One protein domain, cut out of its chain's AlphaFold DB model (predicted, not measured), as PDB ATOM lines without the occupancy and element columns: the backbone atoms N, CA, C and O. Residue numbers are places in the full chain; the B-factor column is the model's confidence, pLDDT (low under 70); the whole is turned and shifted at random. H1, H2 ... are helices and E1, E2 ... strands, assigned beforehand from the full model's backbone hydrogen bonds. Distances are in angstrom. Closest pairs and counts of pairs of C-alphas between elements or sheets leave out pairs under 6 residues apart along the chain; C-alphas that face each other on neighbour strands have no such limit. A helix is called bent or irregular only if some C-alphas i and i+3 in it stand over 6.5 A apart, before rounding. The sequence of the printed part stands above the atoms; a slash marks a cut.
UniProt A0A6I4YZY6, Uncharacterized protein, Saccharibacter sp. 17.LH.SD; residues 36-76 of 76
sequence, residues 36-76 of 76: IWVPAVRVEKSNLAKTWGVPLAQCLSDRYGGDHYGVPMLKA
ATOM      1  N   ILE A  36     101.237  77.021  97.803       96.38
ATOM      2  CA  ILE A  36     101.206  77.001  99.269       96.38
ATOM      3  C   ILE A  36     101.779  78.310  99.804       96.38
ATOM      4  O   ILE A  36     102.885  78.686  99.433       96.38
ATOM      5  N   TRP A  37     101.057  78.988 100.699       98.06
ATOM      6  CA  TRP A  37     101.613  80.103 101.470       98.06
ATOM      7  C   TRP A  37     102.624  79.604 102.508       98.06
ATOM      8  O   TRP A  37     102.299  78.722 103.310       98.06
ATOM      9  N   VAL A  38     103.820  80.196 102.536       98.38
ATOM     10  CA  VAL A  38     104.910  79.799 103.430       98.38
ATOM     11  C   VAL A  38     105.132  80.876 104.505       98.38
ATOM     12  O   VAL A  38     105.437  82.026 104.187       98.38
ATOM     13  N   PRO A  39     104.988  80.556 105.804       97.88
ATOM     14  CA  PRO A  39     105.187  81.529 106.876       97.88
ATOM     15  C   PRO A  39     106.670  81.897 107.029       97.88
ATOM     16  O   PRO A  39     107.507  81.011 107.038       97.88
ATOM     17  N   ALA A  40     106.985  83.184 107.226       98.25
ATOM     18  CA  ALA A  40     108.352  83.653 107.515       98.25
ATOM     19  C   ALA A  40     108.727  83.611 109.009       98.25
ATOM     20  O   ALA A  40     109.895  83.701 109.374       98.25
ATOM     21  N   VAL A  41     107.730  83.569 109.897       97.88
ATOM     22  CA  VAL A  41     107.915  83.671 111.351       97.88
ATOM     23  C   VAL A  41     107.056  82.645 112.070       97.88
ATOM     24  O   VAL A  41     105.961  82.316 111.610       97.88
ATOM     25  N   ARG A  42     107.525  82.190 113.241       97.69
ATOM     26  CA  ARG A  42     106.836  81.185 114.078       97.69
ATOM     27  C   ARG A  42     106.487  79.920 113.283       97.69
ATOM     28  O   ARG A  42     105.375  79.392 113.392       97.69
ATOM     29  N   VAL A  43     107.419  79.483 112.438       98.25
ATOM     30  CA  VAL A  43     107.259  78.373 111.492       98.25
ATOM     31  C   VAL A  43     106.816  77.104 112.212       98.25
ATOM     32  O   VAL A  43     105.890  76.434 111.760       98.25
ATOM     33  N   GLU A  44     107.372  76.840 113.390       98.38
ATOM     34  CA  GLU A  44     107.069  75.691 114.242       98.38
ATOM     35  C   GLU A  44     105.608  75.638 114.714       98.38
ATOM     36  O   GLU A  44     105.104  74.576 115.074       98.38
ATOM     37  N   LYS A  45     104.900  76.776 114.693       98.25
ATOM     38  CA  LYS A  45     103.478  76.876 115.069       98.25
ATOM     39  C   LYS A  45     102.531  76.832 113.870       98.25
ATOM     40  O   LYS A  45     101.311  76.810 114.065       98.25
ATOM     41  N   SER A  46     103.062  76.852 112.651       97.94
ATOM     42  CA  SER A  46     102.268  76.889 111.423       97.94
ATOM     43  C   SER A  46     101.525  75.579 111.154       97.94
ATOM     44  O   SER A  46     101.907  74.511 111.634       97.94
ATOM     45  N   ASN A  47     100.469  75.641 110.338       97.44
ATOM     46  CA  ASN A  47      99.802  74.427 109.856       97.44
ATOM     47  C   ASN A  47     100.741  73.575 108.991       97.44
ATOM     48  O   ASN A  47     100.677  72.356 109.065       97.44
ATOM     49  N   LEU A  48     101.664  74.205 108.258       96.56
ATOM     50  CA  LEU A  48     102.690  73.513 107.482       96.56
ATOM     51  C   LEU A  48     103.548  72.609 108.382       96.56
ATOM     52  O   LEU A  48     103.693  71.425 108.093       96.56
ATOM     53  N   ALA A  49     104.022  73.132 109.518       98.25
ATOM     54  CA  ALA A  49     104.798  72.360 110.489       98.25
ATOM     55  C   ALA A  49     103.974  71.275 111.195       98.25
ATOM     56  O   ALA A  49     104.493  70.196 111.469       98.25
ATOM     57  N   LYS A  50     102.692  71.532 111.476       98.25
ATOM     58  CA  LYS A  50     101.799  70.526 112.076       98.25
ATOM     59  C   LYS A  50     101.519  69.355 111.134       98.25
ATOM     60  O   LYS A  50     101.400  68.233 111.607       98.25
ATOM     61  N   THR A  51     101.386  69.621 109.836       97.69
ATOM     62  CA  THR A  51     101.051  68.598 108.837       97.69
ATOM     63  C   THR A  51     102.281  67.834 108.364       97.69
ATOM     64  O   THR A  51     102.237  66.613 108.273       97.69
ATOM     65  N   TRP A  52     103.378  68.536 108.084       97.62
ATOM     66  CA  TRP A  52     104.550  67.964 107.412       97.62
ATOM     67  C   TRP A  52     105.808  67.925 108.282       97.62
ATOM     68  O   TRP A  52     106.866  67.494 107.834       97.62
ATOM     69  N   GLY A  53     105.705  68.355 109.538       98.25
ATOM     70  CA  GLY A  53     106.834  68.449 110.450       98.25
ATOM     71  C   GLY A  53     107.588  69.772 110.326       98.25
ATOM     72  O   GLY A  53     107.622  70.432 109.285       98.25
ATOM     73  N   VAL A  54     108.218  70.160 111.436       98.56
ATOM     74  CA  VAL A  54     109.024  71.385 111.528       98.56
ATOM     75  C   VAL A  54     110.169  71.413 110.504       98.56
ATOM     76  O   VAL A  54     110.342  72.469 109.903       98.56
ATOM     77  N   PRO A  55     110.911  70.315 110.233       98.69
ATOM     78  CA  PRO A  55     112.012  70.351 109.266       98.69
ATOM     79  C   PRO A  55     111.577  70.759 107.853       98.69
ATOM     80  O   PRO A  55     112.184  71.654 107.271       98.69
ATOM     81  N   LEU A  56     110.485  70.183 107.332       98.44
ATOM     82  CA  LEU A  56     109.956  70.541 106.011       98.44
ATOM     83  C   LEU A  56     109.469  71.994 105.995       98.44
ATOM     84  O   LEU A  56     109.767  72.752 105.072       98.44
ATOM     85  N   ALA A  57     108.733  72.402 107.032       98.50
ATOM     86  CA  ALA A  57     108.217  73.762 107.127       98.50
ATOM     87  C   ALA A  57     109.338  74.809 107.211       98.50
ATOM     88  O   ALA A  57     109.234  75.858 106.575       98.50
ATOM     89  N   GLN A  58     110.409  74.521 107.957       98.56
ATOM     90  CA  GLN A  58     111.576  75.393 108.058       98.56
ATOM     91  C   GLN A  58     112.339  75.444 106.737       98.56
ATOM     92  O   GLN A  58     112.623  76.534 106.261       98.56
ATOM     93  N   CYS A  59     112.554  74.295 106.092       98.44
ATOM     94  CA  CYS A  59     113.168  74.209 104.768       98.44
ATOM     95  C   CYS A  59     112.438  75.095 103.740       98.44
ATOM     96  O   CYS A  59     113.063  75.872 103.016       98.44
ATOM     97  N   LEU A  60     111.100  75.049 103.721       98.31
ATOM     98  CA  LEU A  60     110.293  75.938 102.884       98.31
ATOM     99  C   LEU A  60     110.425  77.405 103.307       98.31
ATOM    100  O   LEU A  60     110.590  78.266 102.445       98.31
ATOM    101  N   SER A  61     110.353  77.698 104.608       98.56
ATOM    102  CA  SER A  61     110.468  79.062 105.137       98.56
ATOM    103  C   SER A  61     111.813  79.707 104.817       98.56
ATOM    104  O   SER A  61     111.846  80.893 104.498       98.56
ATOM    105  N   ASP A  62     112.906  78.954 104.878       98.31
ATOM    106  CA  ASP A  62     114.250  79.464 104.600       98.31
ATOM    107  C   ASP A  62     114.376  79.942 103.146       98.31
ATOM    108  O   ASP A  62     115.129  80.872 102.859       98.31
ATOM    109  N   ARG A  63     113.607  79.340 102.228       97.94
ATOM    110  CA  ARG A  63     113.647  79.659 100.795       97.94
ATOM    111  C   ARG A  63     112.526  80.586 100.318       97.94
ATOM    112  O   ARG A  63     112.751  81.374  99.404       97.94
ATOM    113  N   TYR A  64     111.334  80.486 100.903       98.19
ATOM    114  CA  TYR A  64     110.112  81.153 100.429       98.19
ATOM    115  C   TYR A  64     109.329  81.867 101.541       98.19
ATOM    116  O   TYR A  64     108.179  82.244 101.330       98.19
ATOM    117  N   GLY A  65     109.893  82.026 102.741       98.25
ATOM    118  CA  GLY A  65     109.197  82.620 103.881       98.25
ATOM    119  C   GLY A  65     108.609  83.997 103.566       98.25
ATOM    120  O   GLY A  65     109.320  84.919 103.176       98.25
ATOM    121  N   GLY A  66     107.301  84.147 103.781       97.94
ATOM    122  CA  GLY A  66     106.571  85.378 103.468       97.94
ATOM    123  C   GLY A  66     106.112  85.471 102.012       97.94
ATOM    124  O   GLY A  66     105.597  86.514 101.611       97.94
ATOM    125  N   ASP A  67     106.266  84.394 101.244       98.44
ATOM    126  CA  ASP A  67     105.766  84.243  99.884       98.44
ATOM    127  C   ASP A  67     105.107  82.859  99.707       98.44
ATOM    128  O   ASP A  67     104.800  82.145 100.669       98.44
ATOM    129  N   HIS A  68     104.828  82.485  98.464       98.00
ATOM    130  CA  HIS A  68     104.251  81.210  98.103       98.00
ATOM    131  C   HIS A  68     105.260  80.302  97.414       98.00
ATOM    132  O   HIS A  68     105.996  80.721  96.522       98.00
ATOM    133  N   TYR A  69     105.173  79.016  97.730       97.06
ATOM    134  CA  TYR A  69     105.832  77.957  96.986       97.06
ATOM    135  C   TYR A  69     104.823  77.253  96.073       97.06
ATOM    136  O   TYR A  69     103.787  76.764  96.531       97.06
ATOM    137  N   GLY A  70     105.107  77.228  94.771       96.94
ATOM    138  CA  GLY A  70     104.375  76.401  93.815       96.94
ATOM    139  C   GLY A  70     104.950  74.992  93.815       96.94
ATOM    140  O   GLY A  70     106.097  74.808  93.413       96.94
ATOM    141  N   VAL A  71     104.171  74.007  94.261       96.06
ATOM    142  CA  VAL A  71     104.621  72.611  94.280       96.06
ATOM    143  C   VAL A  71     104.645  72.082  92.841       96.06
ATOM    144  O   VAL A  71     103.610  72.131  92.165       96.06
ATOM    145  N   PRO A  72     105.797  71.594  92.343       92.38
ATOM    146  CA  PRO A  72     105.946  71.231  90.942       92.38
ATOM    147  C   PRO A  72     105.052  70.048  90.563       92.38
ATOM    148  O   PRO A  72     104.809  69.139  91.354       92.38
ATOM    149  N   MET A  73     104.586  70.056  89.316       87.31
ATOM    150  CA  MET A  73     103.825  68.973  88.702       87.31
ATOM    151  C   MET A  73     104.345  68.759  87.278       87.31
ATOM    152  O   MET A  73     104.529  69.717  86.533       87.31
ATOM    153  N   LEU A  74     104.575  67.503  86.882       65.62
ATOM    154  CA  LEU A  74     105.143  67.143  85.572       65.62
ATOM    155  C   LEU A  74     104.137  67.189  84.404       65.62
ATOM    156  O   LEU A  74     104.396  66.615  83.347       65.62
ATOM    157  N   LYS A  75     102.985  67.851  84.552       58.06
ATOM    158  CA  LYS A  75     102.034  68.034  83.446       58.06
ATOM    159  C   LYS A  75     101.557  69.479  83.374       58.06
ATOM    160  O   LYS A  75     101.157  70.045  84.389       58.06
ATOM    161  N   ALA A  76     101.653  70.022  82.161       47.25
ATOM    162  CA  ALA A  76     101.018  71.261  81.726       47.25
ATOM    163  C   ALA A  76      99.501  71.080  81.599       47.25
ATOM    164  O   ALA A  76      99.075  69.943  81.281       47.25
TER     165      ALA A  76
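AT A GLANCE: This is residues 36 to 76 of the 76 residues of an uncharacterized protein of Saccharibacter sp. 17.LH.SD (UniProt A0A6I4YZY6). A short helix, H1, and a longer one, H2, meet at a corner to make a small body, and the opening loop, residues 38 to 46, swings out to the end of the domain opposite the last residue, Ala 76, before it reaches H1. A short strand, E1, follows H2 and pairs with the first two printed residues, and the last residues, 71 to 76, run away from the body as a tail that adds to the length. The printed part has 41 residues, with two named helices and one named strand in the order H1, H2, E1; under half of the residues, 20 of them, are in named elements, and the class is mostly helix. The whole is elongated, spanning 34 by 18 by 13 A, yet only just compact, close to loose, with a radius of gyration of the C-alphas of 10.5 A.

HOW THE PARTS SIT: The printed part begins with residues 36 to 37, which are paired antiparallel with residues 68 to 69 of E1, the strand of residues 68 to 70. E1 pairs with no named strand. H1, residues 47 to 52, and H2, residues 54 to 64, touch only at the corner by their link, with 7 pairs of C-alphas within 8 A. Their closest C-alphas are those of Ala 49 and Ala 57, 5.0 A apart. Their lines stand at a steep tilt of 64 degrees, and they run opposite ways. The closest C-alphas of H2 and E1 are those of Leu 60 and Tyr 69, 7.7 A apart. H1 and E1 are apart. In H1 each O i to N i+4 pair is within hydrogen-bond range; in H2 this holds for 6 of 7 pairs.

IN THESE COORDINATES: H1 runs from Asn 47, with its C-alpha at (99.802, 74.427, 109.856), to Trp 52, and measures 8.4 A from first to last C-alpha. H2, the longest helix with 11 residues, runs from Val 54, with its C-alpha at (109.024, 71.385, 111.528), to Tyr 64, and measures 14.8 A. E1 runs from His 68 to Gly 70, whose C-alpha is at (104.375, 76.401, 93.815), and measures 6.4 A. Neither helix is bent or irregular.

THE WHOLE: The C-alphas farthest apart in the domain are those of Arg 42 and Ala 76, at 34.3 A, while the first and last printed C-alphas, of Ile 36 and Ala 76, are 18.5 A apart. The printed part has no cut, and it ends at residue 76, the chain's last residue. The links from H1 to H2 and from H2 to E1 are tight, with 1 and 3 residues between the elements, and no link between named elements is long. The mean pLDDT of the printed part is 94.6, and residues 74 to 76 are under 70, where the model's confidence is low.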